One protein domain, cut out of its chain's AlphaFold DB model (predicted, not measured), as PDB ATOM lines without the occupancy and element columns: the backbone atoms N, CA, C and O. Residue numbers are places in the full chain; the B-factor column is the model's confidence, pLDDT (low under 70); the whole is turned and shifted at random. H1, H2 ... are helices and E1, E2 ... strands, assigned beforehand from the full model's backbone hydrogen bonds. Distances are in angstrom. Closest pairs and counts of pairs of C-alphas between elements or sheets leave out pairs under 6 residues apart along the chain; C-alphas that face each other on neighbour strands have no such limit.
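This is residues 50 to 173 of the 266 residues of an uncharacterized protein of Bergeyella zoohelcum (UniProt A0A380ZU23). One five-stranded antiparallel sheet curls like part of a barrel and folds back on itself, with E1 and E2 facing E5 and E4 across the fold and E3 as the hinge. The short helix H1 packs across E1, while H2 lies beyond E4 at one end of the longest axis and only grazes the sheet; the first and last printed residues are at the other end. The printed part has 124 residues, with H1, E1, E2, E3, H2, E4 and E5 along the chain and the sheet order E1 - E2 - E3 - E5 - E4. The class is mixed, helices and strands, with under half of the residues in named elements. The whole is compact, with a radius of gyration of the C-alphas of 14.8 A and spans of 47 by 31 by 24 A.

Before the first named element, residues 58 to 59 pair antiparallel with residues 62 to 63. H1, residues 69 to 76, is on the sheet at a height over the sheet of 8.7 A. It is over E1, residues 79 to 87, and runs across it at 71 degrees on the local plane; their closest C-alphas are those of Lys 73 and Asp 79, 7.0 A apart. E1 forms a hairpin with E2, residues 92 to 99, at 149 degrees between directions, with N 81 and O 97 at 2.9 A. E2 forms a hairpin with E3, residues 115 to 121, with N 96 and O 117 at 2.9 A; E1, E2 and E3 make a meander, each strand the antiparallel neighbour of the one before. H2, residues 131 to 137, only grazes the sheet with its residues 133 to 137. E4, residues 143 to 146, and E5, residues 153 to 165, form a hairpin, with N 146 and O 153 at 2.9 A. E5 is also antiparallel to E3, with N 118 and O 162 at 3.0 A. Across the fold, the closest C-alphas of E2 and E4 are those of Gly 94 and Val 146, 6.3 A apart. H1 and H2 are apart. In H1 and H2 every O i to N i+4 pair is within hydrogen-bond range.

H1 begins at C-alpha 69, (117.984, 143.208, 153.416), and is 10.4 A long. E1 is 20.1 A long and bends by 81 degrees at residue 84. E2, 19.9 A, bends by 53 degrees at residue 95; E3 is 18.8 A, H2 10.1 A and E4 10.2 A. E5, 24.0 A, bends by 90 degrees at residue 157 and ends at C-alpha 165, (103.179, 136.497, 151.233).

The two C-alphas farthest apart are those of Ala 132 and Gln 173, at 48.8 A. The printed part has no cut, and the link from E2 to E3 is long, with 15 residues. Mean pLDDT of the printed part is 84.5; residues 83 to 94 and 149 to 151 are under 70.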
ATOM      1  N   GLN A  50     101.711 149.528 160.266       78.88
ATOM      2  CA  GLN A  50     102.363 149.565 158.959       78.88
ATOM      3  C   GLN A  50     103.330 148.399 158.757       78.88
ATOM      4  O   GLN A  50     103.570 148.005 157.621       78.88
ATOM      5  N   ASP A  51     103.867 147.814 159.833       86.44
ATOM      6  CA  ASP A  51     104.868 146.747 159.736       86.44
ATOM      7  C   ASP A  51     104.299 145.471 159.086       86.44
ATOM      8  O   ASP A  51     105.066 144.694 158.523       86.44
ATOM      9  N   TYR A  52     102.976 145.280 159.096       91.44
ATOM     10  CA  TYR A  52     102.315 144.098 158.529       91.44
ATOM     11  C   TYR A  52     101.240 144.436 157.486       91.44
ATOM     12  O   TYR A  52     100.412 143.594 157.135       91.44
ATOM     13  N   LEU A  53     101.238 145.666 156.974       95.44
ATOM     14  CA  LEU A  53     100.247 146.108 156.001       95.44
ATOM     15  C   LEU A  53     100.621 145.657 154.584       95.44
ATOM     16  O   LEU A  53     101.725 145.916 154.110       95.44
ATOM     17  N   ILE A  54      99.680 145.034 153.885       96.06
ATOM     18  CA  ILE A  54      99.751 144.801 152.442       96.06
ATOM     19  C   ILE A  54      99.124 146.010 151.749       96.06
ATOM     20  O   ILE A  54      97.949 146.325 151.959       96.06
ATOM     21  N   THR A  55      99.903 146.683 150.913       94.06
ATOM     22  CA  THR A  55      99.413 147.733 150.014       94.06
ATOM     23  C   THR A  55      99.598 147.293 148.570       94.06
ATOM     24  O   THR A  55     100.026 146.171 148.315       94.06
ATOM     25  N   ARG A  56      99.295 148.172 147.608       88.94
ATOM     26  CA  ARG A  56      99.470 147.866 146.184       88.94
ATOM     27  C   ARG A  56     100.868 147.320 145.896       88.94
ATOM     28  O   ARG A  56     100.980 146.263 145.304       88.94
ATOM     29  N   ASN A  57     101.930 147.983 146.334       91.62
ATOM     30  CA  ASN A  57     103.305 147.617 145.968       91.62
ATOM     31  C   ASN A  57     104.214 147.367 147.175       91.62
ATOM     32  O   ASN A  57     105.441 147.439 147.048       91.62
ATOM     33  N   SER A  58     103.631 147.125 148.349       94.75
ATOM     34  CA  SER A  58     104.400 146.895 149.567       94.75
ATOM     35  C   SER A  58     103.803 145.808 150.447       94.75
ATOM     36  O   SER A  58     102.585 145.660 150.543       94.75
ATOM     37  N   VAL A  59     104.685 145.096 151.145       95.19
ATOM     38  CA  VAL A  59     104.348 144.194 152.246       95.19
ATOM     39  C   VAL A  59     105.124 144.675 153.457       95.19
ATOM     40  O   VAL A  59     106.351 144.599 153.500       95.19
ATOM     41  N   GLY A  60     104.421 145.239 154.428       93.94
ATOM     42  CA  GLY A  60     105.064 145.949 155.517       93.94
ATOM     43  C   GLY A  60     105.972 147.061 154.984       93.94
ATOM     44  O   GLY A  60     105.550 147.922 154.210       93.94
ATOM     45  N   ARG A  61     107.255 147.003 155.354       93.00
ATOM     46  CA  ARG A  61     108.295 147.937 154.889       93.00
ATOM     47  C   ARG A  61     108.994 147.513 153.597       93.00
ATOM     48  O   ARG A  61     109.802 148.279 153.076       93.00
ATOM     49  N   PHE A  62     108.715 146.319 153.083       95.00
ATOM     50  CA  PHE A  62     109.253 145.858 151.806       95.00
ATOM     51  C   PHE A  62     108.461 146.490 150.667       95.00
ATOM     52  O   PHE A  62     107.234 146.444 150.676       95.00
ATOM     53  N   LYS A  63     109.149 147.083 149.690       95.50
ATOM     54  CA  LYS A  63     108.526 147.752 148.542       95.50
ATOM     55  C   LYS A  63     109.134 147.231 147.246       95.50
ATOM     56  O   LYS A  63     110.358 147.162 147.149       95.50
ATOM     57  N   ILE A  64     108.292 146.938 146.258       93.62
ATOM     58  CA  ILE A  64     108.739 146.573 144.906       93.62
ATOM     59  C   ILE A  64     109.652 147.673 144.335       93.62
ATOM     60  O   ILE A  64     109.419 148.867 144.550       93.62
ATOM     61  N   GLY A  65     110.741 147.258 143.688       93.69
ATOM     62  CA  GLY A  65     111.836 148.100 143.207       93.69
ATOM     63  C   GLY A  65     112.781 148.614 144.301       93.69
ATOM     64  O   GLY A  65     113.774 149.272 143.992       93.69
ATOM     65  N   GLY A  66     112.483 148.352 145.577       94.38
ATOM     66  CA  GLY A  66     113.262 148.805 146.726       94.38
ATOM     67  C   GLY A  66     114.227 147.753 147.272       94.38
ATOM     68  O   GLY A  66     114.271 146.615 146.810       94.38
ATOM     69  N   THR A  67     114.979 148.149 148.300       94.44
ATOM     70  CA  THR A  67     115.875 147.271 149.068       94.44
ATOM     71  C   THR A  67     115.133 146.555 150.183       94.44
ATOM     72  O   THR A  67     114.224 147.134 150.778       94.44
ATOM     73  N   TRP A  68     115.561 145.350 150.551       93.94
ATOM     74  CA  TRP A  68     114.869 144.535 151.554       93.94
ATOM     75  C   TRP A  68     115.773 144.085 152.703       93.94
ATOM     76  O   TRP A  68     115.308 143.989 153.842       93.94
ATOM     77  N   ARG A  69     117.071 143.859 152.456       91.75
ATOM     78  CA  ARG A  69     117.984 143.208 153.416       91.75
ATOM     79  C   ARG A  69     118.073 143.949 154.743       91.75
ATOM     80  O   ARG A  69     118.073 143.331 155.808       91.75
ATOM     81  N   ALA A  70     118.147 145.279 154.684       89.50
ATOM     82  CA  ALA A  70     118.226 146.118 155.875       89.50
ATOM     83  C   ALA A  70     116.939 146.055 156.712       89.50
ATOM     84  O   ALA A  70     117.021 145.987 157.938       89.50
ATOM     85  N   PHE A  71     115.768 146.047 156.069       90.94
ATOM     86  CA  PHE A  71     114.481 145.972 156.762       90.94
ATOM     87  C   PHE A  71     114.257 144.594 157.381       90.94
ATOM     88  O   PHE A  71     113.918 144.516 158.561       90.94
ATOM     89  N   ALA A  72     114.521 143.523 156.626       91.69
ATOM     90  CA  ALA A  72     114.387 142.150 157.107       91.69
ATOM     91  C   ALA A  72     115.183 141.934 158.403       91.69
ATOM     92  O   ALA A  72     114.611 141.548 159.418       91.69
ATOM     93  N   LYS A  73     116.470 142.298 158.403       89.88
ATOM     94  CA  LYS A  73     117.352 142.097 159.559       89.88
ATOM     95  C   LYS A  73     117.050 143.026 160.729       89.88
ATOM     96  O   LYS A  73     116.942 142.573 161.860       89.88
ATOM     97  N   ASN A  74     116.963 144.332 160.473       88.94
ATOM     98  CA  ASN A  74     116.989 145.321 161.553       88.94
ATOM     99  C   ASN A  74     115.600 145.650 162.107       88.94
ATOM    100  O   ASN A  74     115.505 146.134 163.232       88.94
ATOM    101  N   VAL A  75     114.535 145.444 161.325       88.69
ATOM    102  CA  VAL A  75     113.165 145.780 161.745       88.69
ATOM    103  C   VAL A  75     112.391 144.539 162.160       88.69
ATOM    104  O   VAL A  75     111.752 144.555 163.209       88.69
ATOM    105  N   TYR A  76     112.445 143.485 161.347       88.50
ATOM    106  CA  TYR A  76     111.668 142.266 161.584       88.50
ATOM    107  C   TYR A  76     112.446 141.189 162.336       88.50
ATOM    108  O   TYR A  76     111.825 140.317 162.932       88.50
ATOM    109  N   GLY A  77     113.783 141.251 162.319       90.12
ATOM    110  CA  GLY A  77     114.623 140.170 162.831       90.12
ATOM    111  C   GLY A  77     114.517 138.897 161.991       90.12
ATOM    112  O   GLY A  77     114.808 137.821 162.495       90.12
ATOM    113  N   TYR A  78     114.087 139.015 160.732       92.44
ATOM    114  CA  TYR A  78     113.973 137.873 159.841       92.44
ATOM    115  C   TYR A  78     115.348 137.331 159.487       92.44
ATOM    116  O   TYR A  78     116.219 138.051 158.979       92.44
ATOM    117  N   ASP A  79     115.479 136.026 159.675       89.81
ATOM    118  CA  ASP A  79     116.427 135.238 158.924       89.81
ATOM    119  C   ASP A  79     115.979 135.209 157.466       89.81
ATOM    120  O   ASP A  79     114.800 135.355 157.125       89.81
ATOM    121  N   PHE A  80     116.951 135.033 156.588       87.50
ATOM    122  CA  PHE A  80     116.678 134.841 155.183       87.50
ATOM    123  C   PHE A  80     117.520 133.701 154.663       87.50
ATOM    124  O   PHE A  80     118.680 133.513 155.042       87.50
ATOM    125  N   ILE A  81     116.914 132.957 153.761       83.06
ATOM    126  CA  ILE A  81     117.574 131.919 153.010       83.06
ATOM    127  C   ILE A  81     117.585 132.381 151.566       83.06
ATOM    128  O   ILE A  81     116.538 132.611 150.970       83.06
ATOM    129  N   GLU A  82     118.787 132.515 151.017       78.81
ATOM    130  CA  GLU A  82     118.954 132.575 149.572       78.81
ATOM    131  C   GLU A  82     118.650 131.179 149.023       78.81
ATOM    132  O   GLU A  82     119.260 130.172 149.423       78.81
ATOM    133  N   GLY A  83     117.628 131.126 148.180       64.25
ATOM    134  CA  GLY A  83     117.195 129.924 147.499       64.25
ATOM    135  C   GLY A  83     117.523 130.045 146.021       64.25
ATOM    136  O   GLY A  83     117.162 131.027 145.379       64.25
ATOM    137  N   TYR A  84     118.156 129.011 145.474       52.91
ATOM    138  CA  TYR A  84     117.921 128.641 144.084       52.91
ATOM    139  C   TYR A  84     116.620 127.846 144.092       52.91
ATOM    140  O   TYR A  84     116.661 126.624 144.191       52.91
ATOM    141  N   GLY A  85     115.477 128.526 144.155       45.31
ATOM    142  CA  GLY A  85     114.213 127.808 144.140       45.31
ATOM    143  C   GLY A  85     113.062 128.410 144.898       45.31
ATOM    144  O   GLY A  85     112.543 127.824 145.840       45.31
ATOM    145  N   ILE A  86     112.535 129.472 144.316       50.72
ATOM    146  CA  ILE A  86     111.094 129.519 144.103       50.72
ATOM    147  C   ILE A  86     110.844 128.717 142.805       50.72
ATOM    148  O   ILE A  86     110.437 129.264 141.792       50.72
ATOM    149  N   CYS A  87     111.278 127.446 142.764       53.44
ATOM    150  CA  CYS A  87     111.134 126.602 141.576       53.44
ATOM    151  C   CYS A  87     109.751 125.983 141.673       53.44
ATOM    152  O   CYS A  87     109.536 125.138 142.545       53.44
ATOM    153  N   VAL A  88     108.822 126.375 140.809       40.78
ATOM    154  CA  VAL A  88     107.536 125.658 140.724       40.78
ATOM    155  C   VAL A  88     107.273 125.089 139.332       40.78
ATOM    156  O   VAL A  88     106.254 124.461 139.075       40.78
ATOM    157  N   ASP A  89     108.297 125.172 138.483       39.28
ATOM    158  CA  ASP A  89     108.682 124.129 137.539       39.28
ATOM    159  C   ASP A  89     110.188 124.302 137.248       39.28
ATOM    160  O   ASP A  89     110.880 124.924 138.057       39.28
ATOM    161  N   ALA A  90     110.720 123.789 136.131       37.72
ATOM    162  CA  ALA A  90     112.157 123.775 135.810       37.72
ATOM    163  C   ALA A  90     112.933 125.100 136.083       37.72
ATOM    164  O   ALA A  90     114.148 125.051 136.269       37.72
ATOM    165  N   CYS A  91     112.249 126.256 136.128       52.66
ATOM    166  CA  CYS A  91     112.811 127.601 136.244       52.66
ATOM    167  C   CYS A  91     112.901 128.040 137.710       52.66
ATOM    168  O   CYS A  91     111.888 128.223 138.375       52.66
ATOM    169  N   CYS A  92     114.121 128.207 138.212       63.34
ATOM    170  CA  CYS A  92     114.387 128.685 139.560       63.34
ATOM    171  C   CYS A  92     114.903 130.122 139.482       63.34
ATOM    172  O   CYS A  92     116.115 130.332 139.405       63.34
ATOM    173  N   ASP A  93     114.005 131.104 139.487       62.50
ATOM    174  CA  ASP A  93     114.421 132.500 139.585       62.50
ATOM    175  C   ASP A  93     115.158 132.751 140.906       62.50
ATOM    176  O   ASP A  93     114.897 132.126 141.942       62.50
ATOM    177  N   GLY A  94     116.138 133.652 140.861       68.38
ATOM    178  CA  GLY A  94     116.882 134.050 142.045       68.38
ATOM    179  C   GLY A  94     115.962 134.715 143.068       68.38
ATOM    180  O   GLY A  94     115.299 135.701 142.755       68.38
ATOM    181  N   GLY A  95     115.948 134.224 144.309       84.19
ATOM    182  CA  GLY A  95     115.057 134.772 145.327       84.19
ATOM    183  C   GLY A  95     115.461 134.473 146.765       84.19
ATOM    184  O   GLY A  95     116.481 133.835 147.050       84.19
ATOM    185  N   TYR A  96     114.645 134.979 147.688       88.25
ATOM    186  CA  TYR A  96     114.877 134.865 149.124       88.25
ATOM    187  C   TYR A  96     113.598 134.494 149.861       88.25
ATOM    188  O   TYR A  96     112.602 135.207 149.769       88.25
ATOM    189  N   SER A  97     113.657 133.444 150.672       90.38
ATOM    190  CA  SER A  97     112.641 133.180 151.691       90.38
ATOM    191  C   SER A  97     113.011 133.949 152.956       90.38
ATOM    192  O   SER A  97     114.167 133.902 153.381       90.38
ATOM    193  N   LEU A  98     112.054 134.657 153.556       92.88
ATOM    194  CA  LEU A  98     112.212 135.473 154.765       92.88
ATOM    195  C   LEU A  98     111.317 134.942 155.891       92.88
ATOM    196  O   LEU A  98     110.147 134.638 155.660       92.88
ATOM    197  N   GLY A  99     111.830 134.875 157.120       92.62
ATOM    198  CA  GLY A  99     111.045 134.457 158.286       92.62
ATOM    199  C   GLY A  99     111.875 134.337 159.563       92.62
ATOM    200  O   GLY A  99     113.093 134.452 159.539       92.62
ATOM    201  N   ASN A 100     111.222 134.112 160.705       89.19
ATOM    202  CA  ASN A 100     111.898 134.082 162.015       89.19
ATOM    203  C   ASN A 100     112.517 132.726 162.396       89.19
ATOM    204  O   ASN A 100     113.156 132.636 163.435       89.19
ATOM    205  N   ASN A 101     112.262 131.660 161.632       83.50
ATOM    206  CA  ASN A 101     112.703 130.295 161.951       83.50
ATOM    207  C   ASN A 101     112.871 129.460 160.677       83.50
ATOM    208  O   ASN A 101     112.361 128.343 160.582       83.50
ATOM    209  N   LEU A 102     113.541 130.019 159.673       87.19
ATOM    210  CA  LEU A 102     113.673 129.338 158.392       87.19
ATOM    211  C   LEU A 102     114.494 128.054 158.541       87.19
ATOM    212  O   LEU A 102     115.614 128.068 159.057       87.19
ATOM    213  N   LYS A 103     113.944 126.943 158.057       83.44
ATOM    214  CA  LYS A 103     114.621 125.646 158.001       83.44
ATOM    215  C   LYS A 103     114.570 125.130 156.578       83.44
ATOM    216  O   LYS A 103     113.523 125.200 155.945       83.44
ATOM    217  N   LYS A 104     115.707 124.621 156.108       82.00
ATOM    218  CA  LYS A 104     115.751 123.838 154.879       82.00
ATOM    219  C   LYS A 104     115.373 122.399 155.189       82.00
ATOM    220  O   LYS A 104     115.854 121.858 156.189       82.00
ATOM    221  N   ASP A 105     114.554 121.802 154.340       79.31
ATOM    222  CA  ASP A 105     114.397 120.356 154.289       79.31
ATOM    223  C   ASP A 105     115.663 119.687 153.707       79.31
ATOM    224  O   ASP A 105     116.690 120.333 153.460       79.31
ATOM    225  N   GLU A 106     115.613 118.370 153.505       79.12
ATOM    226  CA  GLU A 106     116.741 117.610 152.948       79.12
ATOM    227  C   GLU A 106     117.066 117.954 151.485       79.12
ATOM    228  O   GLU A 106     118.181 117.696 151.026       79.12
ATOM    229  N   TYR A 107     116.126 118.575 150.774       73.38
ATOM    230  CA  TYR A 107     116.254 118.989 149.380       73.38
ATOM    231  C   TYR A 107     116.646 120.466 149.237       73.38
ATOM    232  O   TYR A 107     116.984 120.920 148.144       73.38
ATOM    233  N   GLY A 108     116.682 121.209 150.344       72.25
ATOM    234  CA  GLY A 108     117.040 122.620 150.376       72.25
ATOM    235  C   GLY A 108     115.851 123.580 150.296       72.25
ATOM    236  O   GLY A 108     116.094 124.792 150.282       72.25
ATOM    237  N   PHE A 109     114.617 123.067 150.271       73.81
ATOM    238  CA  PHE A 109     113.378 123.843 150.254       73.81
ATOM    239  C   PHE A 109     113.022 124.366 151.639       73.81
ATOM    240  O   PHE A 109     113.426 123.811 152.658       73.81
ATOM    241  N   VAL A 110     112.275 125.466 151.674       78.94
ATOM    242  CA  VAL A 110     111.865 126.129 152.911       78.94
ATOM    243  C   VAL A 110     110.350 126.060 153.023       78.94
ATOM    244  O   VAL A 110     109.655 126.882 152.437       78.94
ATOM    245  N   ASP A 111     109.841 125.112 153.804       72.69
ATOM    246  CA  ASP A 111     108.391 124.914 153.948       72.69
ATOM    247  C   ASP A 111     107.721 126.041 154.746       72.69
ATOM    248  O   ASP A 111     106.612 126.473 154.443       72.69
ATOM    249  N   GLU A 112     108.408 126.560 155.767       82.94
ATOM    250  CA  GLU A 112     107.884 127.598 156.656       82.94
ATOM    251  C   GLU A 112     108.625 128.921 156.440       82.94
ATOM    252  O   GLU A 112     109.650 129.198 157.068       82.94
ATOM    253  N   HIS A 113     108.091 129.765 155.560       88.44
ATOM    254  CA  HIS A 113     108.543 131.142 155.376       88.44
ATOM    255  C   HIS A 113     107.367 132.120 155.426       88.44
ATOM    256  O   HIS A 113     106.211 131.750 155.253       88.44
ATOM    257  N   GLU A 114     107.647 133.381 155.755       93.50
ATOM    258  CA  GLU A 114     106.617 134.414 155.905       93.50
ATOM    259  C   GLU A 114     106.421 135.205 154.608       93.50
ATOM    260  O   GLU A 114     105.283 135.510 154.237       93.50
ATOM    261  N   ILE A 115     107.529 135.531 153.937       93.12
ATOM    262  CA  ILE A 115     107.568 136.267 152.673       93.12
ATOM    263  C   ILE A 115     108.627 135.643 151.765       93.12
ATOM    264  O   ILE A 115     109.728 135.332 152.218       93.12
ATOM    265  N   THR A 116     108.316 135.543 150.485       91.69
ATOM    266  CA  THR A 116     109.260 135.316 149.398       91.69
ATOM    267  C   THR A 116     109.553 136.638 148.694       91.69
ATOM    268  O   THR A 116     108.631 137.390 148.376       91.69
ATOM    269  N   ILE A 117     110.828 136.918 148.435       91.31
ATOM    270  CA  ILE A 117     111.295 138.043 147.621       91.31
ATOM    271  C   ILE A 117     111.849 137.508 146.303       91.31
ATOM    272  O   ILE A 117     112.849 136.786 146.314       91.31
ATOM    273  N   GLY A 118     111.255 137.932 145.189       89.31
ATOM    274  CA  GLY A 118     111.856 137.802 143.866       89.31
ATOM    275  C   GLY A 118     112.933 138.861 143.662       89.31
ATOM    276  O   GLY A 118     112.666 140.054 143.846       89.31
ATOM    277  N   ALA A 119     114.154 138.441 143.337       89.31
ATOM    278  CA  ALA A 119     115.241 139.370 143.049       89.31
ATOM    279  C   ALA A 119     115.088 139.951 141.641       89.31
ATOM    280  O   ALA A 119     114.763 139.216 140.718       89.31
ATOM    281  N   ALA A 120     115.389 141.238 141.470       89.50
ATOM    282  CA  ALA A 120     115.261 141.889 140.170       89.50
ATOM    283  C   ALA A 120     116.282 141.392 139.145       89.50
ATOM    284  O   ALA A 120     117.488 141.413 139.414       89.50
ATOM    285  N   PHE A 121     115.801 141.006 137.965       88.06
ATOM    286  CA  PHE A 121     116.641 140.659 136.821       88.06
ATOM    287  C   PHE A 121     117.453 141.861 136.297       88.06
ATOM    288  O   PHE A 121     117.014 143.011 136.327       88.06
ATOM    289  N   VAL A 122     118.662 141.595 135.796       90.00
ATOM    290  CA  VAL A 122     119.549 142.595 135.186       90.00
ATOM    291  C   VAL A 122     119.531 142.441 133.668       90.00
ATOM    292  O   VAL A 122     120.319 141.681 133.105       90.00
ATOM    293  N   GLU A 123     118.670 143.217 133.010       87.00
ATOM    294  CA  GLU A 123     118.431 143.161 131.556       87.00
ATOM    295  C   GLU A 123     119.690 143.351 130.696       87.00
ATOM    296  O   GLU A 123     119.839 142.728 129.646       87.00
ATOM    297  N   ASP A 124     120.628 144.184 131.152       87.38
ATOM    298  CA  ASP A 124     121.853 144.508 130.411       87.38
ATOM    299  C   ASP A 124     122.914 143.393 130.443       87.38
ATOM    300  O   ASP A 124     123.977 143.504 129.816       87.38
ATOM    301  N   LEU A 125     122.678 142.326 131.208       86.56
ATOM    302  CA  LEU A 125     123.576 141.185 131.297       86.56
ATOM    303  C   LEU A 125     122.976 139.978 130.571       86.56
ATOM    304  O   LEU A 125     121.763 139.795 130.539       86.56
ATOM    305  N   PRO A 126     123.819 139.135 129.955       83.19
ATOM    306  CA  PRO A 126     123.319 137.992 129.211       83.19
ATOM    307  C   PRO A 126     122.614 137.020 130.149       83.19
ATOM    308  O   PRO A 126     123.135 136.713 131.223       83.19
ATOM    309  N   PHE A 127     121.488 136.499 129.667       81.75
ATOM    310  CA  PHE A 127     120.734 135.415 130.286       81.75
ATOM    311  C   PHE A 127     121.668 134.237 130.617       81.75
ATOM    312  O   PHE A 127     121.903 133.919 131.779       81.75
ATOM    313  N   ASP A 128     122.368 133.706 129.609       83.94
ATOM    314  CA  ASP A 128     123.351 132.638 129.801       83.94
ATOM    315  C   ASP A 128     124.751 133.191 130.086       83.94
ATOM    316  O   ASP A 128     125.553 133.487 129.192       83.94
ATOM    317  N   ALA A 129     125.069 133.324 131.372       81.94
ATOM    318  CA  ALA A 129     126.371 133.801 131.812       81.94
ATOM    319  C   ALA A 129     127.495 132.798 131.481       81.94
ATOM    320  O   ALA A 129     127.607 131.724 132.082       81.94
ATOM    321  N   THR A 130     128.410 133.186 130.590       85.69
ATOM    322  CA  THR A 130     129.645 132.425 130.336       85.69
ATOM    323  C   THR A 130     130.534 132.376 131.585       85.69
ATOM    324  O   THR A 130     130.488 133.267 132.438       85.69
ATOM    325  N   GLN A 131     131.436 131.391 131.674       86.75
ATOM    326  CA  GLN A 131     132.385 131.299 132.795       86.75
ATOM    327  C   GLN A 131     133.244 132.567 132.949       86.75
ATOM    328  O   GLN A 131     133.514 133.001 134.067       86.75
ATOM    329  N   ALA A 132     133.637 133.197 131.839       86.69
ATOM    330  CA  ALA A 132     134.399 134.445 131.860       86.69
ATOM    331  C   ALA A 132     133.596 135.610 132.468       86.69
ATOM    332  O   ALA A 132     134.150 136.435 133.192       86.69
ATOM    333  N   GLN A 133     132.287 135.672 132.213       87.12
ATOM    334  CA  GLN A 133     131.399 136.672 132.815       87.12
ATOM    335  C   GLN A 133     131.160 136.392 134.298       87.12
ATOM    336  O   GLN A 133     131.249 137.318 135.103       87.12
ATOM    337  N   LYS A 134     130.939 135.125 134.668       86.44
ATOM    338  CA  LYS A 134     130.850 134.707 136.076       86.44
ATOM    339  C   LYS A 134     132.098 135.140 136.850       86.44
ATOM    340  O   LYS A 134     131.989 135.787 137.886       86.44
ATOM    341  N   GLU A 135     133.280 134.905 136.286       88.56
ATOM    342  CA  GLU A 135     134.555 135.318 136.876       88.56
ATOM    343  C   GLU A 135     134.710 136.848 136.962       88.56
ATOM    344  O   GLU A 135     135.178 137.363 137.979       88.56
ATOM    345  N   LYS A 136     134.268 137.590 135.935       91.31
ATOM    346  CA  LYS A 136     134.295 139.065 135.916       91.31
ATOM    347  C   LYS A 136     133.494 139.673 137.072       91.31
ATOM    348  O   LYS A 136     133.922 140.675 137.641       91.31
ATOM    349  N   TYR A 137     132.344 139.090 137.408       88.81
ATOM    350  CA  TYR A 137     131.413 139.654 138.391       88.81
ATOM    351  C   TYR A 137     131.375 138.910 139.732       88.81
ATOM    352  O   TYR A 137     130.641 139.334 140.620       88.81
ATOM    353  N   LYS A 138     132.191 137.865 139.940       87.06
ATOM    354  CA  LYS A 138     132.190 137.043 141.169       87.06
ATOM    355  C   LYS A 138     132.331 137.833 142.477       87.06
ATOM    356  O   LYS A 138     131.830 137.414 143.512       87.06
ATOM    357  N   ASN A 139     133.024 138.972 142.426       89.31
ATOM    358  CA  ASN A 139     133.283 139.832 143.582       89.31
ATOM    359  C   ASN A 139     132.299 141.005 143.683       89.31
ATOM    360  O   ASN A 139     132.477 141.869 144.540       89.31
ATOM    361  N   ASN A 140     131.295 141.088 142.806       91.75
ATOM    362  CA  ASN A 140     130.295 142.138 142.889       91.75
ATOM    363  C   ASN A 140     129.366 141.854 144.089       91.75
ATOM    364  O   ASN A 140     128.659 140.840 144.095       91.75
ATOM    365  N   PRO A 141     129.335 142.729 145.110       89.94
ATOM    366  CA  PRO A 141     128.531 142.495 146.306       89.94
ATOM    367  C   PRO A 141     127.025 142.621 146.051       89.94
ATOM    368  O   PRO A 141     126.250 142.139 146.872       89.94
ATOM    369  N   ASN A 142     126.621 143.218 144.925       91.50
ATOM    370  CA  ASN A 142     125.231 143.532 144.597       91.50
ATOM    371  C   ASN A 142     124.618 142.567 143.585       91.50
ATOM    372  O   ASN A 142     123.411 142.603 143.390       91.50
ATOM    373  N   LEU A 143     125.420 141.712 142.948       90.56
ATOM    374  CA  LEU A 143     124.947 140.793 141.919       90.56
ATOM    375  C   LEU A 143     125.155 139.341 142.324       90.56
ATOM    376  O   LEU A 143     126.106 139.000 143.039       90.56
ATOM    377  N   PHE A 144     124.279 138.485 141.822       88.12
ATOM    378  CA  PHE A 144     124.481 137.047 141.734       88.12
ATOM    379  C   PHE A 144     123.998 136.558 140.373       88.12
ATOM    380  O   PHE A 144     123.210 137.232 139.712       88.12
ATOM    381  N   SER A 145     124.511 135.408 139.946       85.62
ATOM    382  CA  SER A 145     124.039 134.742 138.738       85.62
ATOM    383  C   SER A 145     123.364 133.431 139.101       85.62
ATOM    384  O   SER A 145     123.938 132.652 139.872       85.62
ATOM    385  N   VAL A 146     122.222 133.159 138.484       79.94
ATOM    386  CA  VAL A 146     121.610 131.831 138.474       79.94
ATOM    387  C   VAL A 146     121.955 131.149 137.156       79.94
ATOM    388  O   VAL A 146     122.148 131.798 136.131       79.94
ATOM    389  N   SER A 147     122.153 129.837 137.218       75.62
ATOM    390  CA  SER A 147     122.512 129.007 136.074       75.62
ATOM    391  C   SER A 147     121.715 127.715 136.184       75.62
ATOM    392  O   SER A 147     122.230 126.728 136.705       75.62
ATOM    393  N   SER A 148     120.457 127.752 135.752       71.00
ATOM    394  CA  SER A 148     119.622 126.562 135.570       71.00
ATOM    395  C   SER A 148     119.235 126.418 134.098       71.00
ATOM    396  O   SER A 148     119.381 127.362 133.318       71.00
ATOM    397  N   ASP A 149     118.752 125.234 133.718       63.31
ATOM    398  CA  ASP A 149     118.486 124.867 132.320       63.31
ATOM    399  C   ASP A 149     117.459 125.772 131.612       63.31
ATOM    400  O   ASP A 149     117.359 125.763 130.388       63.31
ATOM    401  N   ASN A 150     116.712 126.579 132.358       65.44
ATOM    402  CA  ASN A 150     115.679 127.470 131.834       65.44
ATOM    403  C   ASN A 150     115.501 128.786 132.624       65.44
ATOM    404  O   ASN A 150     114.712 129.614 132.185       65.44
ATOM    405  N   CYS A 151     116.239 129.004 133.718       69.00
ATOM    406  CA  CYS A 151     116.278 130.242 134.512       69.00
ATOM    407  C   CYS A 151     117.740 130.660 134.717       69.00
ATOM    408  O   CYS A 151     118.314 130.566 135.805       69.00
ATOM    409  N   SER A 152     118.395 131.054 133.628       78.06
ATOM    410  CA  SER A 152     119.752 131.596 133.684       78.06
ATOM    411  C   SER A 152     119.695 133.114 133.677       78.06
ATOM    412  O   SER A 152     118.920 133.719 132.952       78.06
ATOM    413  N   GLY A 153     120.501 133.765 134.506       85.38
ATOM    414  CA  GLY A 153     120.410 135.212 134.579       85.38
ATOM    415  C   GLY A 153     121.313 135.845 135.601       85.38
ATOM    416  O   GLY A 153     121.958 135.170 136.407       85.38
ATOM    417  N   TRP A 154     121.327 137.171 135.572       88.31
ATOM    418  CA  TRP A 154     121.943 138.001 136.591       88.31
ATOM    419  C   TRP A 154     120.862 138.744 137.344       88.31
ATOM    420  O   TRP A 154     119.955 139.294 136.732       88.31
ATOM    421  N   TYR A 155     121.001 138.786 138.661       89.06
ATOM    422  CA  TYR A 155     119.988 139.341 139.539       89.06
ATOM    423  C   TYR A 155     120.621 140.286 140.558       89.06
ATOM    424  O   TYR A 155     121.750 140.076 141.028       89.06
ATOM    425  N   GLU A 156     119.879 141.327 140.919       91.19
ATOM    426  CA  GLU A 156     120.250 142.274 141.960       91.19
ATOM    427  C   GLU A 156     119.899 141.726 143.348       91.19
ATOM    428  O   GLU A 156     118.750 141.483 143.704       91.19
ATOM    429  N   LYS A 157     120.922 141.569 144.187       89.38
ATOM    430  CA  LYS A 157     120.838 140.949 145.517       89.38
ATOM    431  C   LYS A 157     119.882 141.627 146.496       89.38
ATOM    432  O   LYS A 157     119.421 140.990 147.445       89.38
ATOM    433  N   ASP A 158     119.678 142.927 146.334       92.38
ATOM    434  CA  ASP A 158     118.928 143.772 147.264       92.38
ATOM    435  C   ASP A 158     117.954 144.681 146.512       92.38
ATOM    436  O   ASP A 158     117.756 145.825 146.899       92.38
ATOM    437  N   LYS A 159     117.370 144.188 145.417       93.38
ATOM    438  CA  LYS A 159     116.277 144.863 144.717       93.38
ATOM    439  C   LYS A 159     115.134 143.883 144.501       93.38
ATOM    440  O   LYS A 159     115.353 142.774 144.023       93.38
ATOM    441  N   ILE A 160     113.939 144.298 144.905       92.75
ATOM    442  CA  ILE A 160     112.718 143.490 144.842       92.75
ATOM    443  C   ILE A 160     112.055 143.667 143.475       92.75
ATOM    444  O   ILE A 160     111.814 144.800 143.072       92.75
ATOM    445  N   GLU A 161     111.697 142.575 142.810       90.25
ATOM    446  CA  GLU A 161     110.868 142.577 141.592       90.25
ATOM    447  C   GLU A 161     109.418 142.203 141.897       90.25
ATOM    448  O   GLU A 161     108.490 142.917 141.527       90.25
ATOM    449  N   TYR A 162     109.227 141.150 142.688       91.25
ATOM    450  CA  TYR A 162     107.922 140.725 143.178       91.25
ATOM    451  C   TYR A 162     108.023 140.227 144.621       91.25
ATOM    452  O   TYR A 162     109.114 139.996 145.158       91.25
ATOM    453  N   MET A 163     106.868 140.073 145.267       93.50
ATOM    454  CA  MET A 163     106.777 139.493 146.606       93.50
ATOM    455  C   MET A 163     105.636 138.492 146.687       93.50
ATOM    456  O   MET A 163     104.550 138.752 146.171       93.50
ATOM    457  N   VAL A 164     105.858 137.401 147.419       93.25
ATOM    458  CA  VAL A 164     104.804 136.451 147.785       93.25
ATOM    459  C   VAL A 164     104.695 136.382 149.295       93.25
ATOM    460  O   VAL A 164     105.684 136.228 150.001       93.25
ATOM    461  N   VAL A 165     103.486 136.535 149.809       95.19
ATOM    462  CA  VAL A 165     103.179 136.497 151.233       95.19
ATOM    463  C   VAL A 165     102.531 135.165 151.556       95.19
ATOM    464  O   VAL A 165     101.478 134.831 151.010       95.19
ATOM    465  N   HIS A 166     103.136 134.464 152.507       93.88
ATOM    466  CA  HIS A 166     102.699 133.159 153.006       93.88
ATOM    467  C   HIS A 166     102.161 133.248 154.438       93.88
ATOM    468  O   HIS A 166     101.401 132.399 154.893       93.88
ATOM    469  N   SER A 167     102.516 134.307 155.173       95.06
ATOM    470  CA  SER A 167     102.103 134.465 156.566       95.06
ATOM    471  C   SER A 167     100.737 135.153 156.722       95.06
ATOM    472  O   SER A 167     100.518 136.222 156.147       95.06
ATOM    473  N   PRO A 168      99.855 134.660 157.617       96.25
ATOM    474  CA  PRO A 168      98.598 135.334 157.956       96.25
ATOM    475  C   PRO A 168      98.796 136.637 158.742       96.25
ATOM    476  O   PRO A 168      97.823 137.350 158.985       96.25
ATOM    477  N   LYS A 169     100.030 136.958 159.163       94.94
ATOM    478  CA  LYS A 169     100.353 138.209 159.864       94.94
ATOM    479  C   LYS A 169     100.109 139.434 158.990       94.94
ATOM    480  O   LYS A 169      99.720 140.474 159.510       94.94
ATOM    481  N   PHE A 170     100.352 139.304 157.688       96.06
ATOM    482  CA  PHE A 170     100.259 140.409 156.749       96.06
ATOM    483  C   PHE A 170      98.861 140.492 156.158       96.06
ATOM    484  O   PHE A 170      98.334 139.502 155.643       96.06
ATOM    485  N   LYS A 171      98.259 141.678 156.226       96.88
ATOM    486  CA  LYS A 171      96.889 141.923 155.768       96.88
ATOM    487  C   LYS A 171      96.781 143.272 155.081       96.88
ATOM    488  O   LYS A 171      97.507 144.198 155.422       96.88
ATOM    489  N   THR A 172      95.848 143.408 154.150       96.56
ATOM    490  CA  THR A 172      95.433 144.720 153.644       96.56
ATOM    491  C   THR A 172      94.757 145.536 154.751       96.56
ATOM    492  O   THR A 172      94.405 145.001 155.806       96.56
ATOM    493  N   GLN A 173      94.524 146.830 154.509       94.31
ATOM    494  CA  GLN A 173      93.807 147.703 155.452       94.31
ATOM    495  C   GLN A 173      92.406 147.157 155.790       94.31
ATOM    496  O   GLN A 173      91.880 147.328 156.887       94.31
TER     497      GLN A 173